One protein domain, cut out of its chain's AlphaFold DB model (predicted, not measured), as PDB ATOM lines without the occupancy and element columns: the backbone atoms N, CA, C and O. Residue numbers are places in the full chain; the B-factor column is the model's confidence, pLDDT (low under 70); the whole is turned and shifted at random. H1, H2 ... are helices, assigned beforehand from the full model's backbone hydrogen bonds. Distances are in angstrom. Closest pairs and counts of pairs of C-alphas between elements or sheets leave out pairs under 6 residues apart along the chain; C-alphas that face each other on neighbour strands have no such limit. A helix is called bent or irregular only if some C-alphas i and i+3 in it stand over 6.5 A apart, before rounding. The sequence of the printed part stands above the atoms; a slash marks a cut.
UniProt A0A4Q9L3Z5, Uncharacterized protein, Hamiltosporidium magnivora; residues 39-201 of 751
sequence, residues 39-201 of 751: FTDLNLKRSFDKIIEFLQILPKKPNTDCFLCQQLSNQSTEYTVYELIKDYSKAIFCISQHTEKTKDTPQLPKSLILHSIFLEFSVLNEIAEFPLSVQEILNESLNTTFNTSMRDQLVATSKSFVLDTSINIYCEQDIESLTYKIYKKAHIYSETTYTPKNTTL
ATOM      1  N   PHE A  39       1.582   3.316 -14.770       59.88
ATOM      2  CA  PHE A  39       0.133   3.396 -14.786       59.88
ATOM      3  C   PHE A  39      -0.259   4.841 -15.034       59.88
ATOM      4  O   PHE A  39      -0.099   5.708 -14.172       59.88
ATOM      5  N   THR A  40      -0.819   5.079 -16.214       58.19
ATOM      6  CA  THR A  40      -1.525   6.322 -16.548       58.19
ATOM      7  C   THR A  40      -3.035   6.198 -16.321       58.19
ATOM      8  O   THR A  40      -3.796   7.069 -16.742       58.19
ATOM      9  N   ASP A  41      -3.494   5.144 -15.632       72.94
ATOM     10  CA  ASP A  41      -4.916   4.966 -15.335       72.94
ATOM     11  C   ASP A  41      -5.392   5.985 -14.287       72.94
ATOM     12  O   ASP A  41      -5.298   5.798 -13.070       72.94
ATOM     13  N   LEU A  42      -5.944   7.084 -14.797       76.44
ATOM     14  CA  LEU A  42      -6.580   8.146 -14.025       76.44
ATOM     15  C   LEU A  42      -7.656   7.615 -13.062       76.44
ATOM     16  O   LEU A  42      -7.855   8.209 -12.000       76.44
ATOM     17  N   ASN A  43      -8.332   6.503 -13.375       76.25
ATOM     18  CA  ASN A  43      -9.373   5.935 -12.514       76.25
ATOM     19  C   ASN A  43      -8.792   5.241 -11.282       76.25
ATOM     20  O   ASN A  43      -9.390   5.299 -10.201       76.25
ATOM     21  N   LEU A  44      -7.622   4.613 -11.429       80.56
ATOM     22  CA  LEU A  44      -6.902   3.972 -10.332       80.56
ATOM     23  C   LEU A  44      -6.450   5.004  -9.317       80.56
ATOM     24  O   LEU A  44      -6.796   4.900  -8.137       80.56
ATOM     25  N   LYS A  45      -5.786   6.056  -9.798       83.69
ATOM     26  CA  LYS A  45      -5.395   7.187  -8.961       83.69
ATOM     27  C   LYS A  45      -6.608   7.810  -8.270       83.69
ATOM     28  O   LYS A  45      -6.616   7.942  -7.053       83.69
ATOM     29  N   ARG A  46      -7.672   8.107  -9.021       84.44
ATOM     30  CA  ARG A  46      -8.896   8.700  -8.464       84.44
ATOM     31  C   ARG A  46      -9.518   7.836  -7.368       84.44
ATOM     32  O   ARG A  46      -9.965   8.366  -6.354       84.44
ATOM     33  N   SER A  47      -9.554   6.520  -7.561       85.56
ATOM     34  CA  SER A  47     -10.067   5.590  -6.550       85.56
ATOM     35  C   SER A  47      -9.182   5.556  -5.313       85.56
ATOM     36  O   SER A  47      -9.687   5.541  -4.191       85.56
ATOM     37  N   PHE A  48      -7.868   5.604  -5.508       87.81
ATOM     38  CA  PHE A  48      -6.912   5.644  -4.419       87.81
ATOM     39  C   PHE A  48      -7.000   6.942  -3.602       87.81
ATOM     40  O   PHE A  48      -7.088   6.895  -2.374       87.81
ATOM     41  N   ASP A  49      -7.103   8.088  -4.272       86.88
ATOM     42  CA  ASP A  49      -7.284   9.396  -3.638       86.88
ATOM     43  C   ASP A  49      -8.573   9.440  -2.812       86.88
ATOM     44  O   ASP A  49      -8.576   9.939  -1.687       86.88
ATOM     45  N   LYS A  50      -9.658   8.833  -3.314       87.81
ATOM     46  CA  LYS A  50     -10.921   8.704  -2.572       87.81
ATOM     47  C   LYS A  50     -10.780   7.853  -1.313       87.81
ATOM     48  O   LYS A  50     -11.372   8.178  -0.283       87.81
ATOM     49  N   ILE A  51      -9.982   6.789  -1.368       89.50
ATOM     50  CA  ILE A  51      -9.668   5.982  -0.184       89.50
ATOM     51  C   ILE A  51      -8.862   6.806   0.817       89.50
ATOM     52  O   ILE A  51      -9.175   6.782   2.006       89.50
ATOM     53  N   ILE A  52      -7.859   7.554   0.363       90.00
ATOM     54  CA  ILE A  52      -7.027   8.396   1.226       90.00
ATOM     55  C   ILE A  52      -7.851   9.494   1.904       90.00
ATOM     56  O   ILE A  52      -7.779   9.622   3.128       90.00
ATOM     57  N   GLU A  53      -8.656  10.232   1.135       88.81
ATOM     58  CA  GLU A  53      -9.580  11.261   1.628       88.81
ATOM     59  C   GLU A  53     -10.457  10.691   2.747       88.81
ATOM     60  O   GLU A  53     -10.575  11.262   3.834       88.81
ATOM     61  N   PHE A  54     -11.003   9.493   2.528       87.25
ATOM     62  CA  PHE A  54     -11.813   8.832   3.534       87.25
ATOM     63  C   PHE A  54     -11.009   8.385   4.761       87.25
ATOM     64  O   PHE A  54     -11.430   8.574   5.903       87.25
ATOM     65  N   LEU A  55      -9.838   7.781   4.560       89.62
ATOM     66  CA  LEU A  55      -9.005   7.356   5.676       89.62
ATOM     67  C   LEU A  55      -8.622   8.549   6.548       89.62
ATOM     68  O   LEU A  55      -8.512   8.372   7.754       89.62
ATOM     69  N   GLN A  56      -8.443   9.745   5.995       88.12
ATOM     70  CA  GLN A  56      -8.085  10.942   6.759       88.12
ATOM     71  C   GLN A  56      -9.188  11.418   7.702       88.12
ATOM     72  O   GLN A  56      -8.873  11.834   8.814       88.12
ATOM     73  N   ILE A  57     -10.458  11.315   7.301       87.75
ATOM     74  CA  ILE A  57     -11.581  11.755   8.144       87.75
ATOM     75  C   ILE A  57     -11.893  10.783   9.289       87.75
ATOM     76  O   ILE A  57     -12.619  11.135  10.218       87.75
ATOM     77  N   LEU A  58     -11.367   9.555   9.241       88.00
ATOM     78  CA  LEU A  58     -11.577   8.581  10.306       88.00
ATOM     79  C   LEU A  58     -10.803   8.952  11.584       88.00
ATOM     80  O   LEU A  58      -9.625   9.310  11.490       88.00
ATOM     81  N   PRO A  59     -11.396   8.755  12.780       90.06
ATOM     82  CA  PRO A  59     -10.728   8.984  14.060       90.06
ATOM     83  C   PRO A  59      -9.404   8.223  14.177       90.06
ATOM     84  O   PRO A  59      -9.302   7.057  13.777       90.06
ATOM     85  N   LYS A  60      -8.384   8.883  14.731       93.50
ATOM     86  CA  LYS A  60      -6.998   8.403  14.778       93.50
ATOM     87  C   LYS A  60      -6.544   8.152  16.205       93.50
ATOM     88  O   LYS A  60      -6.761   8.983  17.079       93.50
ATOM     89  N   LYS A  61      -5.857   7.030  16.422       93.19
ATOM     90  CA  LYS A  61      -5.191   6.756  17.695       93.19
ATOM     91  C   LYS A  61      -4.041   7.751  17.894       93.19
ATOM     92  O   LYS A  61      -3.205   7.874  16.996       93.19
ATOM     93  N   PRO A  62      -3.940   8.412  19.057       92.38
ATOM     94  CA  PRO A  62      -2.785   9.247  19.357       92.38
ATOM     95  C   PRO A  62      -1.506   8.396  19.403       92.38
ATOM     96  O   PRO A  62      -1.550   7.210  19.733       92.38
ATOM     97  N   ASN A  63      -0.360   9.008  19.091       92.00
ATOM     98  CA  ASN A  63       0.977   8.396  19.171       92.00
ATOM     99  C   ASN A  63       1.216   7.179  18.253       92.00
ATOM    100  O   ASN A  63       2.119   6.388  18.512       92.00
ATOM    101  N   THR A  64       0.421   6.999  17.195       90.94
ATOM    102  CA  THR A  64       0.707   5.994  16.161       90.94
ATOM    103  C   THR A  64       1.346   6.679  14.956       90.94
ATOM    104  O   THR A  64       0.683   7.453  14.267       90.94
ATOM    105  N   ASP A  65       2.615   6.382  14.676       89.00
ATOM    106  CA  ASP A  65       3.289   6.898  13.484       89.00
ATOM    107  C   ASP A  65       2.727   6.235  12.225       89.00
ATOM    108  O   ASP A  65       2.874   5.036  11.993       89.00
ATOM    109  N   CYS A  66       2.039   7.028  11.405       90.19
ATOM    110  CA  CYS A  66       1.374   6.557  10.199       90.19
ATOM    111  C   CYS A  66       1.861   7.339   8.984       90.19
ATOM    112  O   CYS A  66       1.414   8.460   8.736       90.19
ATOM    113  N   PHE A  67       2.703   6.697   8.171       87.25
ATOM    114  CA  PHE A  67       3.279   7.279   6.955       87.25
ATOM    115  C   PHE A  67       2.233   7.884   6.010       87.25
ATOM    116  O   PHE A  67       2.469   8.951   5.448       87.25
ATOM    117  N   LEU A  68       1.056   7.254   5.874       89.88
ATOM    118  CA  LEU A  68      -0.033   7.784   5.043       89.88
ATOM    119  C   LEU A  68      -0.535   9.154   5.523       89.88
ATOM    120  O   LEU A  68      -0.864  10.012   4.716       89.88
ATOM    121  N   CYS A  69      -0.614   9.351   6.841       89.75
ATOM    122  CA  CYS A  69      -1.123  10.588   7.432       89.75
ATOM    123  C   CYS A  69      -0.044  11.678   7.505       89.75
ATOM    124  O   CYS A  69      -0.382  12.847   7.627       89.75
ATOM    125  N   GLN A  70       1.237  11.302   7.432       88.19
ATOM    126  CA  GLN A  70       2.373  12.228   7.475       88.19
ATOM    127  C   GLN A  70       2.751  12.776   6.083       88.19
ATOM    128  O   GLN A  70       3.154  13.930   5.975       88.19
ATOM    129  N   GLN A  71       2.623  11.983   5.011       79.69
ATOM    130  CA  GLN A  71       3.081  12.340   3.654       79.69
ATOM    131  C   GLN A  71       1.957  12.868   2.747       79.69
ATOM    132  O   GLN A  71       1.673  12.315   1.690       79.69
ATOM    133  N   LEU A  72       1.317  13.957   3.163       64.19
ATOM    134  CA  LEU A  72       0.089  14.462   2.542       64.19
ATOM    135  C   LEU A  72       0.276  15.286   1.253       64.19
ATOM    136  O   LEU A  72      -0.703  15.540   0.561       64.19
ATOM    137  N   SER A  73       1.493  15.729   0.925       56.41
ATOM    138  CA  SER A  73       1.671  16.817  -0.050       56.41
ATOM    139  C   SER A  73       2.264  16.436  -1.411       56.41
ATOM    140  O   SER A  73       2.229  17.271  -2.307       56.41
ATOM    141  N   ASN A  74       2.788  15.220  -1.609       63.62
ATOM    142  CA  ASN A  74       3.575  14.894  -2.812       63.62
ATOM    143  C   ASN A  74       3.170  13.547  -3.439       63.62
ATOM    144  O   ASN A  74       3.985  12.629  -3.509       63.62
ATOM    145  N   GLN A  75       1.920  13.405  -3.884       65.25
ATOM    146  CA  GLN A  75       1.540  12.260  -4.720       65.25
ATOM    147  C   GLN A  75       1.984  12.498  -6.166       65.25
ATOM    148  O   GLN A  75       1.678  13.541  -6.749       65.25
ATOM    149  N   SER A  76       2.687  11.528  -6.754       65.94
ATOM    150  CA  SER A  76       3.047  11.559  -8.173       65.94
ATOM    151  C   SER A  76       1.789  11.521  -9.054       65.94
ATOM    152  O   SER A  76       0.711  11.057  -8.667       65.94
ATOM    153  N   THR A  77       1.881  12.082 -10.260       69.12
ATOM    154  CA  THR A  77       0.826  11.969 -11.282       69.12
ATOM    155  C   THR A  77       0.817  10.611 -11.966       69.12
ATOM    156  O   THR A  77      -0.221  10.219 -12.487       69.12
ATOM    157  N   GLU A  78       1.934   9.894 -11.911       75.69
ATOM    158  CA  GLU A  78       2.132   8.582 -12.515       75.69
ATOM    159  C   GLU A  78       2.495   7.589 -11.418       75.69
ATOM    160  O   GLU A  78       3.352   7.878 -10.580       75.69
ATOM    161  N   TYR A  79       1.817   6.443 -11.412       74.69
ATOM    162  CA  TYR A  79       2.099   5.367 -10.472       74.69
ATOM    163  C   TYR A  79       2.921   4.291 -11.166       74.69
ATOM    164  O   TYR A  79       2.493   3.700 -12.155       74.69
ATOM    165  N   THR A  80       4.083   3.979 -10.618       79.25
ATOM    166  CA  THR A  80       4.721   2.685 -10.873       79.25
ATOM    167  C   THR A  80       3.988   1.588 -10.078       79.25
ATOM    168  O   THR A  80       3.399   1.874  -9.031       79.25
ATOM    169  N   VAL A  81       4.037   0.319 -10.522       71.50
ATOM    170  CA  VAL A  81       3.490  -0.837  -9.757       71.50
ATOM    171  C   VAL A  81       3.992  -0.820  -8.307       71.50
ATOM    172  O   VAL A  81       3.242  -1.030  -7.352       71.50
ATOM    173  N   TYR A  82       5.273  -0.494  -8.148       73.19
ATOM    174  CA  TYR A  82       5.943  -0.362  -6.865       73.19
ATOM    175  C   TYR A  82       5.316   0.718  -5.969       73.19
ATOM    176  O   TYR A  82       5.016   0.460  -4.801       73.19
ATOM    177  N   GLU A  83       5.089   1.924  -6.496       80.62
ATOM    178  CA  GLU A  83       4.472   3.025  -5.744       80.62
ATOM    179  C   GLU A  83       3.021   2.722  -5.370       80.62
ATOM    180  O   GLU A  83       2.613   3.009  -4.244       80.62
ATOM    181  N   LEU A  84       2.271   2.084  -6.271       80.06
ATOM    182  CA  LEU A  84       0.895   1.672  -6.013       80.06
ATOM    183  C   LEU A  84       0.826   0.699  -4.830       80.06
ATOM    184  O   LEU A  84       0.052   0.907  -3.898       80.06
ATOM    185  N   ILE A  85       1.660  -0.344  -4.831       76.50
ATOM    186  CA  ILE A  85       1.687  -1.354  -3.761       76.50
ATOM    187  C   ILE A  85       2.196  -0.754  -2.448       76.50
ATOM    188  O   ILE A  85       1.678  -1.068  -1.368       76.50
ATOM    189  N   LYS A  86       3.184   0.141  -2.525       81.81
ATOM    190  CA  LYS A  86       3.682   0.896  -1.374       81.81
ATOM    191  C   LYS A  86       2.557   1.691  -0.722       81.81
ATOM    192  O   LYS A  86       2.344   1.577   0.486       81.81
ATOM    193  N   ASP A  87       1.824   2.474  -1.500       84.88
ATOM    194  CA  ASP A  87       0.755   3.295  -0.957       84.88
ATOM    195  C   ASP A  87      -0.452   2.453  -0.513       84.88
ATOM    196  O   ASP A  87      -1.022   2.714   0.551       84.88
ATOM    197  N   TYR A  88      -0.780   1.378  -1.233       85.81
ATOM    198  CA  TYR A  88      -1.762   0.376  -0.812       85.81
ATOM    199  C   TYR A  88      -1.425  -0.201   0.577       85.81
ATOM    200  O   TYR A  88      -2.278  -0.245   1.467       85.81
ATOM    201  N   SER A  89      -0.156  -0.545   0.815       83.56
ATOM    202  CA  SER A  89       0.320  -1.040   2.115       83.56
ATOM    203  C   SER A  89       0.160   0.008   3.224       83.56
ATOM    204  O   SER A  89      -0.296  -0.309   4.328       83.56
ATOM    205  N   LYS A  90       0.448   1.285   2.928       87.69
ATOM    206  CA  LYS A  90       0.206   2.399   3.862       87.69
ATOM    207  C   LYS A  90      -1.286   2.558   4.187       87.69
ATOM    208  O   LYS A  90      -1.633   2.811   5.345       87.69
ATOM    209  N   ALA A  91      -2.169   2.403   3.198       89.56
ATOM    210  CA  ALA A  91      -3.620   2.447   3.388       89.56
ATOM    211  C   ALA A  91      -4.100   1.327   4.325       89.56
ATOM    212  O   ALA A  91      -4.834   1.603   5.280       89.56
ATOM    213  N   ILE A  92      -3.612   0.097   4.125       87.44
ATOM    214  CA  ILE A  92      -3.895  -1.047   5.005       87.44
ATOM    215  C   ILE A  92      -3.446  -0.776   6.435       87.44
ATOM    216  O   ILE A  92      -4.221  -0.990   7.374       87.44
ATOM    217  N   PHE A  93      -2.216  -0.298   6.627       89.25
ATOM    218  CA  PHE A  93      -1.708   0.032   7.957       89.25
ATOM    219  C   PHE A  93      -2.597   1.081   8.642       89.25
ATOM    220  O   PHE A  93      -3.015   0.909   9.790       89.25
ATOM    221  N   CYS A  94      -2.972   2.132   7.910       91.75
ATOM    222  CA  CYS A  94      -3.815   3.201   8.431       91.75
ATOM    223  C   CYS A  94      -5.198   2.691   8.891       91.75
ATOM    224  O   CYS A  94      -5.639   2.989  10.008       91.75
ATOM    225  N   ILE A  95      -5.881   1.879   8.074       90.50
ATOM    226  CA  ILE A  95      -7.210   1.349   8.431       90.50
ATOM    227  C   ILE A  95      -7.154   0.264   9.516       90.50
ATOM    228  O   ILE A  95      -8.098   0.092  10.284       90.50
ATOM    229  N   SER A  96      -6.067  -0.500   9.602       87.62
ATOM    230  CA  SER A  96      -5.972  -1.611  10.554       87.62
ATOM    231  C   SER A  96      -5.453  -1.170  11.922       87.62
ATOM    232  O   SER A  96      -6.044  -1.544  12.940       87.62
ATOM    233  N   GLN A  97      -4.395  -0.355  11.949       88.56
ATOM    234  CA  GLN A  97      -3.657  -0.026  13.168       88.56
ATOM    235  C   GLN A  97      -3.902   1.396  13.663       88.56
ATOM    236  O   GLN A  97      -4.082   1.580  14.867       88.56
ATOM    237  N   HIS A  98      -3.958   2.384  12.768       92.06
ATOM    238  CA  HIS A  98      -4.028   3.795  13.162       92.06
ATOM    239  C   HIS A  98      -5.456   4.274  13.459       92.06
ATOM    240  O   HIS A  98      -5.664   5.081  14.360       92.06
ATOM    241  N   THR A  99      -6.460   3.781  12.735       90.12
ATOM    242  CA  THR A  99      -7.852   4.214  12.947       90.12
ATOM    243  C   THR A  99      -8.471   3.618  14.209       90.12
ATOM    244  O   THR A  99      -8.445   2.402  14.454       90.12
ATOM    245  N   GLU A 100      -9.069   4.490  15.013       87.75
ATOM    246  CA  GLU A 100      -9.690   4.159  16.288       87.75
ATOM    247  C   GLU A 100     -11.059   3.482  16.099       87.75
ATOM    248  O   GLU A 100     -11.712   3.602  15.063       87.75
ATOM    249  N   LYS A 101     -11.492   2.702  17.095       79.81
ATOM    250  CA  LYS A 101     -12.840   2.124  17.142       79.81
ATOM    251  C   LYS A 101     -13.732   3.032  17.995       79.81
ATOM    252  O   LYS A 101     -13.862   2.782  19.187       79.81
ATOM    253  N   THR A 102     -14.325   4.073  17.416       71.12
ATOM    254  CA  THR A 102     -15.245   4.955  18.156       71.12
ATOM    255  C   THR A 102     -16.701   4.682  17.775       71.12
ATOM    256  O   THR A 102     -16.998   4.298  16.643       71.12
ATOM    257  N   LYS A 103     -17.626   4.866  18.725       68.00
ATOM    258  CA  LYS A 103     -19.074   4.724  18.477       68.00
ATOM    259  C   LYS A 103     -19.624   5.824  17.563       68.00
ATOM    260  O   LYS A 103     -20.588   5.583  16.851       68.00
ATOM    261  N   ASP A 104     -18.958   6.976  17.543       69.62
ATOM    262  CA  ASP A 104     -19.356   8.168  16.785       69.62
ATOM    263  C   ASP A 104     -18.676   8.248  15.408       69.62
ATOM    264  O   ASP A 104     -18.570   9.321  14.815       69.62
ATOM    265  N   THR A 105     -18.162   7.122  14.898       62.91
ATOM    266  CA  THR A 105     -17.512   7.105  13.584       62.91
ATOM    267  C   THR A 105     -18.560   7.418  12.507       62.91
ATOM    268  O   THR A 105     -19.619   6.780  12.502       62.91
ATOM    269  N   PRO A 106     -18.300   8.360  11.581       64.88
ATOM    270  CA  PRO A 106     -19.209   8.625  10.471       64.88
ATOM    271  C   PRO A 106     -19.501   7.336   9.695       64.88
ATOM    272  O   PRO A 106     -18.619   6.490   9.525       64.88
ATOM    273  N   GLN A 107     -20.748   7.185   9.231       68.56
ATOM    274  CA  GLN A 107     -21.126   6.043   8.401       68.56
ATOM    275  C   GLN A 107     -20.178   5.954   7.209       68.56
ATOM    276  O   GLN A 107     -19.948   6.935   6.501       68.56
ATOM    277  N   LEU A 108     -19.623   4.764   7.011       69.44
ATOM    278  CA  LEU A 108     -18.703   4.503   5.924       69.44
ATOM    279  C   LEU A 108     -19.451   4.693   4.587       69.44
ATOM    280  O   LEU A 108     -20.484   4.045   4.385       69.44
ATOM    281  N   PRO A 109     -18.985   5.567   3.678       75.75
ATOM    282  CA  PRO A 109     -19.597   5.738   2.375       75.75
ATOM    283  C   PRO A 109     -19.589   4.410   1.627       75.75
ATOM    284  O   PRO A 109     -18.545   3.770   1.505       75.75
ATOM    285  N   LYS A 110     -20.740   4.024   1.074       70.81
ATOM    286  CA  LYS A 110     -20.877   2.824   0.231       70.81
ATOM    287  C   LYS A 110     -19.857   2.792  -0.913       70.81
ATOM    288  O   LYS A 110     -19.281   1.753  -1.220       70.81
ATOM    289  N   SER A 111     -19.563   3.959  -1.490       76.31
ATOM    290  CA  SER A 111     -18.566   4.122  -2.552       76.31
ATOM    291  C   SER A 111     -17.151   3.705  -2.143       76.31
ATOM    292  O   SER A 111     -16.371   3.323  -3.008       76.31
ATOM    293  N   LEU A 112     -16.807   3.724  -0.851       80.75
ATOM    294  CA  LEU A 112     -15.466   3.354  -0.403       80.75
ATOM    295  C   LEU A 112     -15.155   1.881  -0.670       80.75
ATOM    296  O   LEU A 112     -14.046   1.567  -1.090       80.75
ATOM    297  N   ILE A 113     -16.128   0.993  -0.445       78.19
ATOM    298  CA  ILE A 113     -15.966  -0.442  -0.714       78.19
ATOM    299  C   ILE A 113     -15.736  -0.662  -2.210       78.19
ATOM    300  O   ILE A 113     -14.872  -1.439  -2.594       78.19
ATOM    301  N   LEU A 114     -16.453   0.072  -3.063       77.31
ATOM    302  CA  LEU A 114     -16.253  -0.002  -4.510       77.31
ATOM    303  C   LEU A 114     -14.850   0.465  -4.911       77.31
ATOM    304  O   LEU A 114     -14.173  -0.228  -5.668       77.31
ATOM    305  N   HIS A 115     -14.377   1.588  -4.362       85.06
ATOM    306  CA  HIS A 115     -13.019   2.065  -4.623       85.06
ATOM    307  C   HIS A 115     -11.952   1.091  -4.112       85.06
ATOM    308  O   HIS A 115     -10.956   0.881  -4.803       85.06
ATOM    309  N   SER A 116     -12.145   0.470  -2.940       84.56
ATOM    310  CA  SER A 116     -11.181  -0.495  -2.396       84.56
ATOM    311  C   SER A 116     -11.127  -1.776  -3.217       84.56
ATOM    312  O   SER A 116     -10.040  -2.301  -3.442       84.56
ATOM    313  N   ILE A 117     -12.278  -2.242  -3.705       80.00
ATOM    314  CA  ILE A 117     -12.365  -3.387  -4.609       80.00
ATOM    315  C   ILE A 117     -11.659  -3.066  -5.916       80.00
ATOM    316  O   ILE A 117     -10.827  -3.854  -6.347       80.00
ATOM    317  N   PHE A 118     -11.957  -1.920  -6.532       80.81
ATOM    318  CA  PHE A 118     -11.327  -1.520  -7.788       80.81
ATOM    319  C   PHE A 118      -9.804  -1.461  -7.653       80.81
ATOM    320  O   PHE A 118      -9.089  -2.081  -8.436       80.81
ATOM    321  N   LEU A 119      -9.320  -0.798  -6.599       83.25
ATOM    322  CA  LEU A 119      -7.900  -0.733  -6.280       83.25
ATOM    323  C   LEU A 119      -7.292  -2.126  -6.092       83.25
ATOM    324  O   LEU A 119      -6.235  -2.405  -6.646       83.25
ATOM    325  N   GLU A 120      -7.943  -3.002  -5.324       83.88
ATOM    326  CA  GLU A 120      -7.462  -4.369  -5.144       83.88
ATOM    327  C   GLU A 120      -7.465  -5.163  -6.436       83.88
ATOM    328  O   GLU A 120      -6.517  -5.894  -6.671       83.88
ATOM    329  N   PHE A 121      -8.471  -5.020  -7.293       77.25
ATOM    330  CA  PHE A 121      -8.478  -5.673  -8.597       77.25
ATOM    331  C   PHE A 121      -7.288  -5.247  -9.442       77.25
ATOM    332  O   PHE A 121      -6.646  -6.111 -10.034       77.25
ATOM    333  N   SER A 122      -6.982  -3.951  -9.468       78.69
ATOM    334  CA  SER A 122      -5.816  -3.428 -10.173       78.69
ATOM    335  C   SER A 122      -4.519  -3.967  -9.575       78.69
ATOM    336  O   SER A 122      -3.717  -4.533 -10.302       78.69
ATOM    337  N   VAL A 123      -4.345  -3.887  -8.251       75.12
ATOM    338  CA  VAL A 123      -3.152  -4.413  -7.565       75.12
ATOM    339  C   VAL A 123      -2.998  -5.920  -7.789       75.12
ATOM    340  O   VAL A 123      -1.903  -6.387  -8.072       75.12
ATOM    341  N   LEU A 124      -4.086  -6.683  -7.690       72.94
ATOM    342  CA  LEU A 124      -4.081  -8.125  -7.911       72.94
ATOM    343  C   LEU A 124      -3.766  -8.467  -9.358       72.94
ATOM    344  O   LEU A 124      -2.968  -9.356  -9.570       72.94
ATOM    345  N   ASN A 125      -4.329  -7.772 -10.345       69.44
ATOM    346  CA  ASN A 125      -4.020  -8.044 -11.752       69.44
ATOM    347  C   ASN A 125      -2.535  -7.822 -12.088       69.44
ATOM    348  O   ASN A 125      -2.029  -8.478 -12.990       69.44
ATOM    349  N   GLU A 126      -1.840  -6.944 -11.359       70.38
ATOM    350  CA  GLU A 126      -0.394  -6.741 -11.526       70.38
ATOM    351  C   GLU A 126       0.468  -7.801 -10.831       70.38
ATOM    352  O   GLU A 126       1.635  -7.976 -11.176       70.38
ATOM    353  N   ILE A 127      -0.082  -8.487  -9.828       63.25
ATOM    354  CA  ILE A 127       0.644  -9.455  -8.990       63.25
ATOM    355  C   ILE A 127       0.286 -10.896  -9.360       63.25
ATOM    356  O   ILE A 127       1.083 -11.810  -9.148       63.25
ATOM    357  N   ALA A 128      -0.915 -11.096  -9.893       60.81
ATOM    358  CA  ALA A 128      -1.442 -12.375 -10.311       60.81
ATOM    359  C   ALA A 128      -0.581 -12.948 -11.433       60.81
ATOM    360  O   ALA A 128      -0.419 -12.338 -12.490       60.81
ATOM    361  N   GLU A 129      -0.101 -14.171 -11.231       54.59
ATOM    362  CA  GLU A 129       0.264 -15.025 -12.353       54.59
ATOM    363  C   GLU A 129      -1.041 -15.344 -13.090       54.59
ATOM    364  O   GLU A 129      -1.932 -16.022 -12.566       54.59
ATOM    365  N   PHE A 130      -1.211 -14.776 -14.283       50.53
ATOM    366  CA  PHE A 130      -2.361 -15.096 -15.118       50.53
ATOM    367  C   PHE A 130      -2.363 -16.607 -15.396       50.53
ATOM    368  O   PHE A 130      -1.296 -17.196 -15.568       50.53
ATOM    369  N   PRO A 131      -3.532 -17.272 -15.470       52.62
ATOM    370  CA  PRO A 131      -3.611 -18.641 -15.962       52.62
ATOM    371  C   PRO A 131      -3.305 -18.633 -17.461       52.62
ATOM    372  O   PRO A 131      -4.196 -18.578 -18.316       52.62
ATOM    373  N   LEU A 132      -2.013 -18.635 -17.754       59.19
ATOM    374  CA  LEU A 132      -1.475 -18.577 -19.090       59.19
ATOM    375  C   LEU A 132      -1.829 -19.873 -19.829       59.19
ATOM    376  O   LEU A 132      -1.772 -20.986 -19.299       59.19
ATOM    377  N   SER A 133      -2.258 -19.724 -21.074       71.25
ATOM    378  CA  SER A 133      -2.277 -20.816 -22.041       71.25
ATOM    379  C   SER A 133      -0.881 -21.420 -22.189       71.25
ATOM    380  O   SER A 133       0.122 -20.772 -21.902       71.25
ATOM    381  N   VAL A 134      -0.806 -22.649 -22.702       73.75
ATOM    382  CA  VAL A 134       0.476 -23.300 -23.016       73.75
ATOM    383  C   VAL A 134       1.380 -22.377 -23.846       73.75
ATOM    384  O   VAL A 134       2.556 -22.237 -23.524       73.75
ATOM    385  N   GLN A 135       0.821 -21.678 -24.841       76.25
ATOM    386  CA  GLN A 135       1.548 -20.707 -25.665       76.25
ATOM    387  C   GLN A 135       2.098 -19.526 -24.858       76.25
ATOM    388  O   GLN A 135       3.240 -19.117 -25.043       76.25
ATOM    389  N   GLU A 136       1.289 -18.951 -23.971       73.69
ATOM    390  CA  GLU A 136       1.714 -17.822 -23.146       73.69
ATOM    391  C   GLU A 136       2.790 -18.244 -22.139       73.69
ATOM    392  O   GLU A 136       3.752 -17.513 -21.952       73.69
ATOM    393  N   ILE A 137       2.686 -19.444 -21.570       73.44
ATOM    394  CA  ILE A 137       3.691 -20.019 -20.665       73.44
ATOM    395  C   ILE A 137       5.029 -20.220 -21.367       73.44
ATOM    396  O   ILE A 137       6.085 -19.885 -20.834       73.44
ATOM    397  N   LEU A 138       4.975 -20.754 -22.583       74.75
ATOM    398  CA  LEU A 138       6.138 -20.911 -23.444       74.75
ATOM    399  C   LEU A 138       6.828 -19.582 -23.735       74.75
ATOM    400  O   LEU A 138       8.053 -19.529 -23.777       74.75
ATOM    401  N   ASN A 139       6.047 -18.517 -23.901       71.31
ATOM    402  CA  ASN A 139       6.567 -17.171 -24.104       71.31
ATOM    403  C   ASN A 139       7.059 -16.536 -22.786       71.31
ATOM    404  O   ASN A 139       7.976 -15.718 -22.803       71.31
ATOM    405  N   GLU A 140       6.464 -16.891 -21.643       65.38
ATOM    406  CA  GLU A 140       6.790 -16.330 -20.327       65.38
ATOM    407  C   GLU A 140       8.036 -16.963 -19.692       65.38
ATOM    408  O   GLU A 140       8.736 -16.286 -18.938       65.38
ATOM    409  N   SER A 141       8.390 -18.207 -20.039       60.38
ATOM    410  CA  SER A 141       9.645 -18.843 -19.594       60.38
ATOM    411  C   SER A 141      10.884 -17.986 -19.925       60.38
ATOM    412  O   SER A 141      11.853 -17.965 -19.162       60.38
ATOM    413  N   LEU A 142      10.801 -17.170 -20.983       57.59
ATOM    414  CA  LEU A 142      11.815 -16.192 -21.391       57.59
ATOM    415  C   LEU A 142      11.884 -14.937 -20.486       57.59
ATOM    416  O   LEU A 142      12.897 -14.241 -20.494       57.59
ATOM    417  N   ASN A 143      10.851 -14.660 -19.680       57.53
ATOM    418  CA  ASN A 143      10.688 -13.457 -18.842       57.53
ATOM    419  C   ASN A 143      10.741 -13.712 -17.320       57.53
ATOM    420  O   ASN A 143      10.564 -12.787 -16.522       57.53
ATOM    421  N   THR A 144      11.039 -14.938 -16.887       58.41
ATOM    422  CA  THR A 144      11.050 -15.370 -15.470       58.41
ATOM    423  C   THR A 144      11.912 -14.500 -14.537       58.41
ATOM    424  O   THR A 144      11.559 -14.275 -13.374       58.41
ATOM    425  N   THR A 145      13.010 -13.934 -15.044       58.78
ATOM    426  CA  THR A 145      13.910 -13.055 -14.272       58.78
ATOM    427  C   THR A 145      13.251 -11.722 -13.886       58.78
ATOM    428  O   THR A 145      13.484 -11.208 -12.789       58.78
ATOM    429  N   PHE A 146      12.405 -11.165 -14.760       56.84
ATOM    430  CA  PHE A 146      11.738  -9.880 -14.528       56.84
ATOM    431  C   PHE A 146      10.695  -9.990 -13.409       56.84
ATOM    432  O   PHE A 146      10.728  -9.212 -12.452       56.84
ATOM    433  N   ASN A 147       9.844 -11.019 -13.476       61.81
ATOM    434  CA  ASN A 147       8.797 -11.259 -12.482       61.81
ATOM    435  C   ASN A 147       9.388 -11.532 -11.088       61.81
ATOM    436  O   ASN A 147       8.863 -11.038 -10.091       61.81
ATOM    437  N   THR A 148      10.517 -12.244 -11.011       64.25
ATOM    438  CA  THR A 148      11.186 -12.553  -9.734       64.25
ATOM    439  C   THR A 148      11.807 -11.308  -9.090       64.25
ATOM    440  O   THR A 148      11.573 -11.045  -7.914       64.25
ATOM    441  N   SER A 149      12.531 -10.488  -9.861       62.88
ATOM    442  CA  SER A 149      13.148  -9.249  -9.353       62.88
ATOM    443  C   SER A 149      12.105  -8.232  -8.879       62.88
ATOM    444  O   SER A 149      12.233  -7.656  -7.795       62.88
ATOM    445  N   MET A 150      11.032  -8.043  -9.657       62.12
ATOM    446  CA  MET A 150       9.918  -7.182  -9.262       62.12
ATOM    447  C   MET A 150       9.273  -7.698  -7.969       62.12
ATOM    448  O   MET A 150       9.093  -6.930  -7.026       62.12
ATOM    449  N   ARG A 151       9.005  -9.006  -7.876       64.19
ATOM    450  CA  ARG A 151       8.452  -9.655  -6.678       64.19
ATOM    451  C   ARG A 151       9.321  -9.431  -5.435       64.19
ATOM    452  O   ARG A 151       8.794  -9.013  -4.403       64.19
ATOM    453  N   ASP A 152      10.636  -9.614  -5.527       68.69
ATOM    454  CA  ASP A 152      11.555  -9.415  -4.397       68.69
ATOM    455  C   ASP A 152      11.559  -7.960  -3.893       68.69
ATOM    456  O   ASP A 152      11.554  -7.705  -2.681       68.69
ATOM    457  N   GLN A 153      11.489  -6.988  -4.808       66.19
ATOM    458  CA  GLN A 153      11.367  -5.570  -4.454       66.19
ATOM    459  C   GLN A 153      10.037  -5.259  -3.747       66.19
ATOM    460  O   GLN A 153      10.006  -4.462  -2.799       66.19
ATOM    461  N   LEU A 154       8.945  -5.910  -4.154       64.06
ATOM    462  CA  LEU A 154       7.636  -5.771  -3.508       64.06
ATOM    463  C   LEU A 154       7.641  -6.354  -2.090       64.06
ATOM    464  O   LEU A 154       7.145  -5.719  -1.151       64.06
ATOM    465  N   VAL A 155       8.275  -7.513  -1.903       65.25
ATOM    466  CA  VAL A 155       8.475  -8.126  -0.583       65.25
ATOM    467  C   VAL A 155       9.262  -7.195   0.338       65.25
ATOM    468  O   VAL A 155       8.820  -6.928   1.459       65.25
ATOM    469  N   ALA A 156      10.392  -6.657  -0.126       69.88
ATOM    470  CA  ALA A 156      11.218  -5.742   0.662       69.88
ATOM    471  C   ALA A 156      10.441  -4.484   1.093       69.88
ATOM    472  O   ALA A 156      10.521  -4.055   2.245       69.88
ATOM    473  N   THR A 157       9.630  -3.936   0.187       66.06
ATOM    474  CA  THR A 157       8.820  -2.736   0.437       66.06
ATOM    475  C   THR A 157       7.717  -2.987   1.449       66.06
ATOM    476  O   THR A 157       7.589  -2.224   2.404       66.06
ATOM    477  N   SER A 158       6.946  -4.063   1.291       64.75
ATOM    478  CA  SER A 158       5.851  -4.385   2.217       64.75
ATOM    479  C   SER A 158       6.345  -4.560   3.662       64.75
ATOM    480  O   SER A 158       5.756  -3.989   4.585       64.75
ATOM    481  N   LYS A 159       7.492  -5.232   3.854       67.94
ATOM    482  CA  LYS A 159       8.148  -5.416   5.163       67.94
ATOM    483  C   LYS A 159       8.534  -4.103   5.842       67.94
ATOM    484  O   LYS A 159       8.593  -4.053   7.065       67.94
ATOM    485  N   SER A 160       8.780  -3.036   5.081       69.12
ATOM    486  CA  SER A 160       9.121  -1.727   5.658       69.12
ATOM    487  C   SER A 160       7.922  -0.984   6.264       69.12
ATOM    488  O   SER A 160       8.117  -0.074   7.068       69.12
ATOM    489  N   PHE A 161       6.687  -1.375   5.919       62.94
ATOM    490  CA  PHE A 161       5.456  -0.712   6.376       62.94
ATOM    491  C   PHE A 161       4.572  -1.589   7.271       62.94
ATOM    492  O   PHE A 161       3.733  -1.060   8.001       62.94
ATOM    493  N   VAL A 162       4.745  -2.912   7.233       60.19
ATOM    494  CA  VAL A 162       4.009  -3.859   8.077       60.19
ATOM    495  C   VAL A 162       4.950  -4.411   9.144       60.19
ATOM    496  O   VAL A 162       5.810  -5.242   8.865       60.19
ATOM    497  N   LEU A 163       4.788  -3.930  10.377       52.41
ATOM    498  CA  LEU A 163       5.511  -4.435  11.543       52.41
ATOM    499  C   LEU A 163       4.952  -5.821  11.926       52.41
ATOM    500  O   LEU A 163       3.744  -5.962  12.091       52.41
ATOM    501  N   ASP A 164       5.850  -6.800  12.077       50.91
ATOM    502  CA  ASP A 164       5.692  -8.112  12.745       50.91
ATOM    503  C   ASP A 164       5.406  -9.402  11.957       50.91
ATOM    504  O   ASP A 164       5.400 -10.470  12.568       50.91
ATOM    505  N   THR A 165       5.313  -9.412  10.626       52.56
ATOM    506  CA  THR A 165       5.312 -10.699   9.895       52.56
ATOM    507  C   THR A 165       6.269 -10.684   8.723       52.56
ATOM    508  O   THR A 165       6.327  -9.712   7.973       52.56
ATOM    509  N   SER A 166       7.016 -11.776   8.539       51.75
ATOM    510  CA  SER A 166       7.768 -12.048   7.316       51.75
ATOM    511  C   SER A 166       6.781 -12.193   6.157       51.75
ATOM    512  O   SER A 166       6.410 -13.308   5.799       51.75
ATOM    513  N   ILE A 167       6.317 -11.072   5.601       54.19
ATOM    514  CA  ILE A 167       5.497 -11.089   4.394       54.19
ATOM    515  C   ILE A 167       6.375 -11.696   3.314       54.19
ATOM    516  O   ILE A 167       7.459 -11.189   3.021       54.19
ATOM    517  N   ASN A 168       5.936 -12.821   2.786       54.44
ATOM    518  CA  ASN A 168       6.552 -13.464   1.653       54.44
ATOM    519  C   ASN A 168       5.482 -13.406   0.579       54.44
ATOM    520  O   ASN A 168       4.521 -14.149   0.663       54.44
ATOM    521  N   ILE A 169       5.564 -12.429  -0.324       59.41
ATOM    522  CA  ILE A 169       4.574 -12.248  -1.390       59.41
ATOM    523  C   ILE A 169       4.897 -13.288  -2.461       59.41
ATOM    524  O   ILE A 169       5.537 -12.981  -3.466       59.41
ATOM    525  N   TYR A 170       4.525 -14.537  -2.200       55.12
ATOM    526  CA  TYR A 170       4.612 -15.601  -3.192       55.12
ATOM    527  C   TYR A 170       3.323 -15.685  -4.003       55.12
ATOM    528  O   TYR A 170       3.369 -16.054  -5.173       55.12
ATOM    529  N   CYS A 171       2.188 -15.314  -3.408       59.09
ATOM    530  CA  CYS A 171       0.886 -15.343  -4.056       59.09
ATOM    531  C   CYS A 171      -0.033 -14.198  -3.596       59.09
ATOM    532  O   CYS A 171       0.244 -13.484  -2.631       59.09
ATOM    533  N   GLU A 172      -1.165 -14.028  -4.289       65.19
ATOM    534  CA  GLU A 172      -2.174 -12.998  -3.989       65.19
ATOM    535  C   GLU A 172      -2.654 -13.011  -2.526       65.19
ATOM    536  O   GLU A 172      -2.970 -11.957  -1.969       65.19
ATOM    537  N   GLN A 173      -2.689 -14.196  -1.905       65.69
ATOM    538  CA  GLN A 173      -3.198 -14.417  -0.547       65.69
ATOM    539  C   GLN A 173      -2.281 -13.836   0.538       65.69
ATOM    540  O   GLN A 173      -2.739 -13.526   1.636       65.69
ATOM    541  N   ASP A 174      -0.990 -13.675   0.229       69.62
ATOM    542  CA  ASP A 174       0.014 -13.152   1.164       69.62
ATOM    543  C   ASP A 174      -0.116 -11.635   1.357       69.62
ATOM    544  O   ASP A 174       0.414 -11.052   2.307       69.62
ATOM    545  N   ILE A 175      -0.841 -10.980   0.448       73.81
ATOM    546  CA  ILE A 175      -1.203  -9.577   0.566       73.81
ATOM    547  C   ILE A 175      -2.451  -9.491   1.436       73.81
ATOM    548  O   ILE A 175      -3.397 -10.261   1.316       73.81
ATOM    549  N   GLU A 176      -2.483  -8.517   2.331       82.00
ATOM    550  CA  GLU A 176      -3.665  -8.290   3.144       82.00
ATOM    551  C   GLU A 176      -4.765  -7.594   2.307       82.00
ATOM    552  O   GLU A 176      -4.495  -6.641   1.574       82.00
ATOM    553  N   SER A 177      -6.021  -8.046   2.402       85.31
ATOM    554  CA  SER A 177      -7.148  -7.406   1.702       85.31
ATOM    555  C   SER A 177      -7.606  -6.122   2.413       85.31
ATOM    556  O   SER A 177      -8.172  -6.156   3.514       85.31
ATOM    557  N   LEU A 178      -7.394  -4.973   1.769       85.69
ATOM    558  CA  LEU A 178      -7.850  -3.656   2.216       85.69
ATOM    559  C   LEU A 178      -9.381  -3.603   2.341       85.69
ATOM    560  O   LEU A 178      -9.912  -3.142   3.349       85.69
ATOM    561  N   THR A 179     -10.082  -4.127   1.346       86.69
ATOM    562  CA  THR A 179     -11.531  -4.288   1.246       86.69
ATOM    563  C   THR A 179     -12.055  -5.104   2.412       86.69
ATOM    564  O   THR A 179     -13.004  -4.677   3.066       86.69
ATOM    565  N   TYR A 180     -11.418  -6.227   2.754       86.81
ATOM    566  CA  TYR A 180     -11.824  -6.997   3.928       86.81
ATOM    567  C   TYR A 180     -11.582  -6.233   5.239       86.81
ATOM    568  O   TYR A 180     -12.413  -6.295   6.150       86.81
ATOM    569  N   LYS A 181     -10.486  -5.466   5.364       87.38
ATOM    570  CA  LYS A 181     -10.273  -4.605   6.545       87.38
ATOM    571  C   LYS A 181     -11.341  -3.515   6.653       87.38
ATOM    572  O   LYS A 181     -11.853  -3.293   7.752       87.38
ATOM    573  N   ILE A 182     -11.695  -2.880   5.535       85.06
ATOM    574  CA  ILE A 182     -12.766  -1.879   5.449       85.06
ATOM    575  C   ILE A 182     -14.110  -2.513   5.825       85.06
ATOM    576  O   ILE A 182     -14.796  -1.993   6.705       85.06
ATOM    577  N   TYR A 183     -14.438  -3.677   5.254       85.62
ATOM    578  CA  TYR A 183     -15.617  -4.475   5.599       85.62
ATOM    579  C   TYR A 183     -15.674  -4.770   7.098       85.62
ATOM    580  O   TYR A 183     -16.665  -4.473   7.760       85.62
ATOM    581  N   LYS A 184     -14.593  -5.314   7.668       84.31
ATOM    582  CA  LYS A 184     -14.540  -5.697   9.082       84.31
ATOM    583  C   LYS A 184     -14.721  -4.485   9.990       84.31
ATOM    584  O   LYS A 184     -15.388  -4.592  11.017       84.31
ATOM    585  N   LYS A 185     -14.139  -3.339   9.628       81.19
ATOM    586  CA  LYS A 185     -14.364  -2.077  10.336       81.19
ATOM    587  C   LYS A 185     -15.840  -1.692  10.267       81.19
ATOM    588  O   LYS A 185     -16.450  -1.576  11.322       81.19
ATOM    589  N   ALA A 186     -16.425  -1.609   9.072       76.06
ATOM    590  CA  ALA A 186     -17.841  -1.288   8.882       76.06
ATOM    591  C   ALA A 186     -18.780  -2.227   9.668       76.06
ATOM    592  O   ALA A 186     -19.698  -1.762  10.344       76.06
ATOM    593  N   HIS A 187     -18.498  -3.533   9.665       74.19
ATOM    594  CA  HIS A 187     -19.286  -4.543  10.371       74.19
ATOM    595  C   HIS A 187     -19.188  -4.413  11.899       74.19
ATOM    596  O   HIS A 187     -20.210  -4.431  12.580       74.19
ATOM    597  N   ILE A 188     -17.989  -4.223  12.466       69.81
ATOM    598  CA  ILE A 188     -17.817  -4.038  13.922       69.81
ATOM    599  C   ILE A 188     -18.591  -2.808  14.421       69.81
ATOM    600  O   ILE A 188     -19.167  -2.836  15.511       69.81
ATOM    601  N   TYR A 189     -18.645  -1.729  13.634       62.66
ATOM    602  CA  TYR A 189     -19.433  -0.550  14.006       62.66
ATOM    603  C   TYR A 189     -20.944  -0.836  14.017       62.66
ATOM    604  O   TYR A 189     -21.662  -0.264  14.837       62.66
ATOM    605  N   SER A 190     -21.423  -1.770  13.187       61.25
ATOM    606  CA  SER A 190     -22.836  -2.169  13.175       61.25
ATOM    607  C   SER A 190     -23.261  -2.964  14.419       61.25
ATOM    608  O   SER A 190     -24.374  -2.783  14.899       61.25
ATOM    609  N   GLU A 191     -22.371  -3.772  15.011       63.25
ATOM    610  CA  GLU A 191     -22.697  -4.604  16.186       63.25
ATOM    611  C   GLU A 191     -22.804  -3.808  17.499       63.25
ATOM    612  O   GLU A 191     -23.443  -4.249  18.453       63.25
ATOM    613  N   THR A 192     -22.169  -2.635  17.583       59.53
ATOM    614  CA  THR A 192     -22.022  -1.887  18.849       59.53
ATOM    615  C   THR A 192     -23.076  -0.800  19.075       59.53
ATOM    616  O   THR A 192     -23.104  -0.193  20.151       59.53
ATOM    617  N   THR A 193     -23.955  -0.553  18.100       53.69
ATOM    618  CA  THR A 193     -25.007   0.468  18.180       53.69
ATOM    619  C   THR A 193     -26.391  -0.183  18.243       53.69
ATOM    620  O   THR A 193     -26.734  -1.060  17.459       53.69
ATOM    621  N   TYR A 194     -27.206   0.232  19.216       53.81
ATOM    622  CA  TYR A 194     -28.473  -0.407  19.614       53.81
ATOM    623  C   TYR A 194     -29.637  -0.208  18.609       53.81
ATOM    624  O   TYR A 194     -30.804  -0.371  18.958       53.81
ATOM    625  N   THR A 195     -29.349   0.167  17.359       44.91
ATOM    626  CA  THR A 195     -30.345   0.447  16.309       44.91
ATOM    627  C   THR A 195     -30.129  -0.476  15.100       44.91
ATOM    628  O   THR A 195     -29.339  -0.141  14.217       44.91
ATOM    629  N   PRO A 196     -30.834  -1.623  15.009       44.75
ATOM    630  CA  PRO A 196     -30.439  -2.750  14.150       44.75
ATOM    631  C   PRO A 196     -30.810  -2.684  12.655       44.75
ATOM    632  O   PRO A 196     -30.886  -3.741  12.039       44.75
ATOM    633  N   LYS A 197     -31.141  -1.534  12.043       53.69
ATOM    634  CA  LYS A 197     -31.906  -1.584  10.769       53.69
ATOM    635  C   LYS A 197     -31.326  -0.961   9.501       53.69
ATOM    636  O   LYS A 197     -31.812  -1.335   8.445       53.69
ATOM    637  N   ASN A 198     -30.304  -0.101   9.537       50.84
ATOM    638  CA  ASN A 198     -29.951   0.679   8.331       50.84
ATOM    639  C   ASN A 198     -28.491   0.603   7.851       50.84
ATOM    640  O   ASN A 198     -28.143   1.293   6.898       50.84
ATOM    641  N   THR A 199     -27.641  -0.235   8.446       53.28
ATOM    642  CA  THR A 199     -26.229  -0.388   8.033       53.28
ATOM    643  C   THR A 199     -25.885  -1.810   7.588       53.28
ATOM    644  O   THR A 199     -24.735  -2.233   7.671       53.28
ATOM    645  N   THR A 200     -26.863  -2.566   7.085       65.81
ATOM    646  CA  THR A 200     -26.579  -3.814   6.370       65.81
ATOM    647  C   THR A 200     -26.007  -3.480   4.998       65.81
ATOM    648  O   THR A 200     -26.609  -2.708   4.245       65.81
ATOM    649  N   LEU A 201     -24.858  -4.070   4.668       76.56
ATOM    650  CA  LEU A 201     -24.345  -4.070   3.300       76.56
ATOM    651  C   LEU A 201     -25.433  -4.562   2.350       76.56
ATOM    652  O   LEU A 201     -26.210  -5.463   2.669       76.56
TER     653      LEU A 201
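AT A GLANCE: This is residues 39 to 201 of the 751 residues of an uncharacterized protein of Hamiltosporidium magnivora (UniProt A0A4Q9L3Z5). H3 runs through the core of an elongated, all-helix body, with H1, H4, H6 and the second arm of H5 packed round it and the very short H2 also on it. At one end of the length H5 bends sharply between its arms H5a and H5b, and residues 133 to 139 and 141 to 146 stick out there. H3, H4 and H6 form an up-and-down bundle, each running against the one before it in the chain. The printed part has 163 residues with six named helices, H1 to H6 in order, and no named strand. It is compact, with a radius of gyration of the C-alphas of 17.6 A and spans of 59 by 34 by 32 A.

IN THESE COORDINATES: H1, residues 42 to 57, begins at C-alpha 42 (-6.580, 8.146, -14.025) and is 23.0 A long. H2 is residues 67 to 70, 5.1 A. H3, residues 81 to 98, is 24.6 A long and neither bent nor irregular, but only just: C-alphas 95 and 98 are 6.2 A apart. H4, residues 110 to 127, is 26.4 A long. H5, residues 134 to 161, was assigned as one helix by its hydrogen bonds but is bent: C-alphas 142 and 145 are 8.1 A apart. Its arms are H5a, residues 134 to 142, 13.5 A, and H5b, residues 145 to 161, 25.5 A. H6, residues 178 to 191, is 20.4 A long and ends at C-alpha 191 (-22.697, -4.604, 16.186).

HOW THE PARTS SIT: H3 is the hub, touching five other helices. H1 touches it with residues 51 to 55 alone, the same way at a shallow tilt of 20 degrees; the closest C-alphas, of Leu 55 and Ile 95, are 6.8 A apart. H2 touches H3, closest at the C-alphas of Leu 68 and Lys 90, 5.5 A. H3 and H4 are a helical hairpin at a steep tilt of 44 degrees, closest at the C-alphas of Ile 85 and Val 123, 6.9 A. H5b touches H3 at a shallow tilt of 26 degrees, the same way, closest at the C-alphas of Ser 89 and Ser 158, 6.5 A. H6 touches H3 at a shallow tilt of 19 degrees, the same way, closest at the C-alphas of Ile 92 and Leu 178, 5.5 A. H4 also touches H1, closest at the C-alphas of Ser 47 and His 115, 5.0 A, and H6, closest at those of Ser 116 and Thr 179, 5.3 A. Helix packing is only just mostly aligned, with 4 of 6 pairs at a shallow tilt. H5a touches no helix, and its line is about perpendicular to that of H5b, at 76 degrees. Every O i to N i+4 pair is within hydrogen-bond range in H1, H3 and H6, against 13 of 14 in H4, 4 of 5 in H5a and 12 of 13 in H5b; H2 is too short for such a pair.

THE WHOLE: The two C-alphas farthest apart, of Leu 142 and Tyr 194, are 59.6 A apart. The printed part has no cut. The links H3 to H4 and H5 to H6 are long, the latter being residues 162 to 177. Mean pLDDT of the printed part is 73.5; 69 residues are under 70, among them 140 to 174 and 188 to 200.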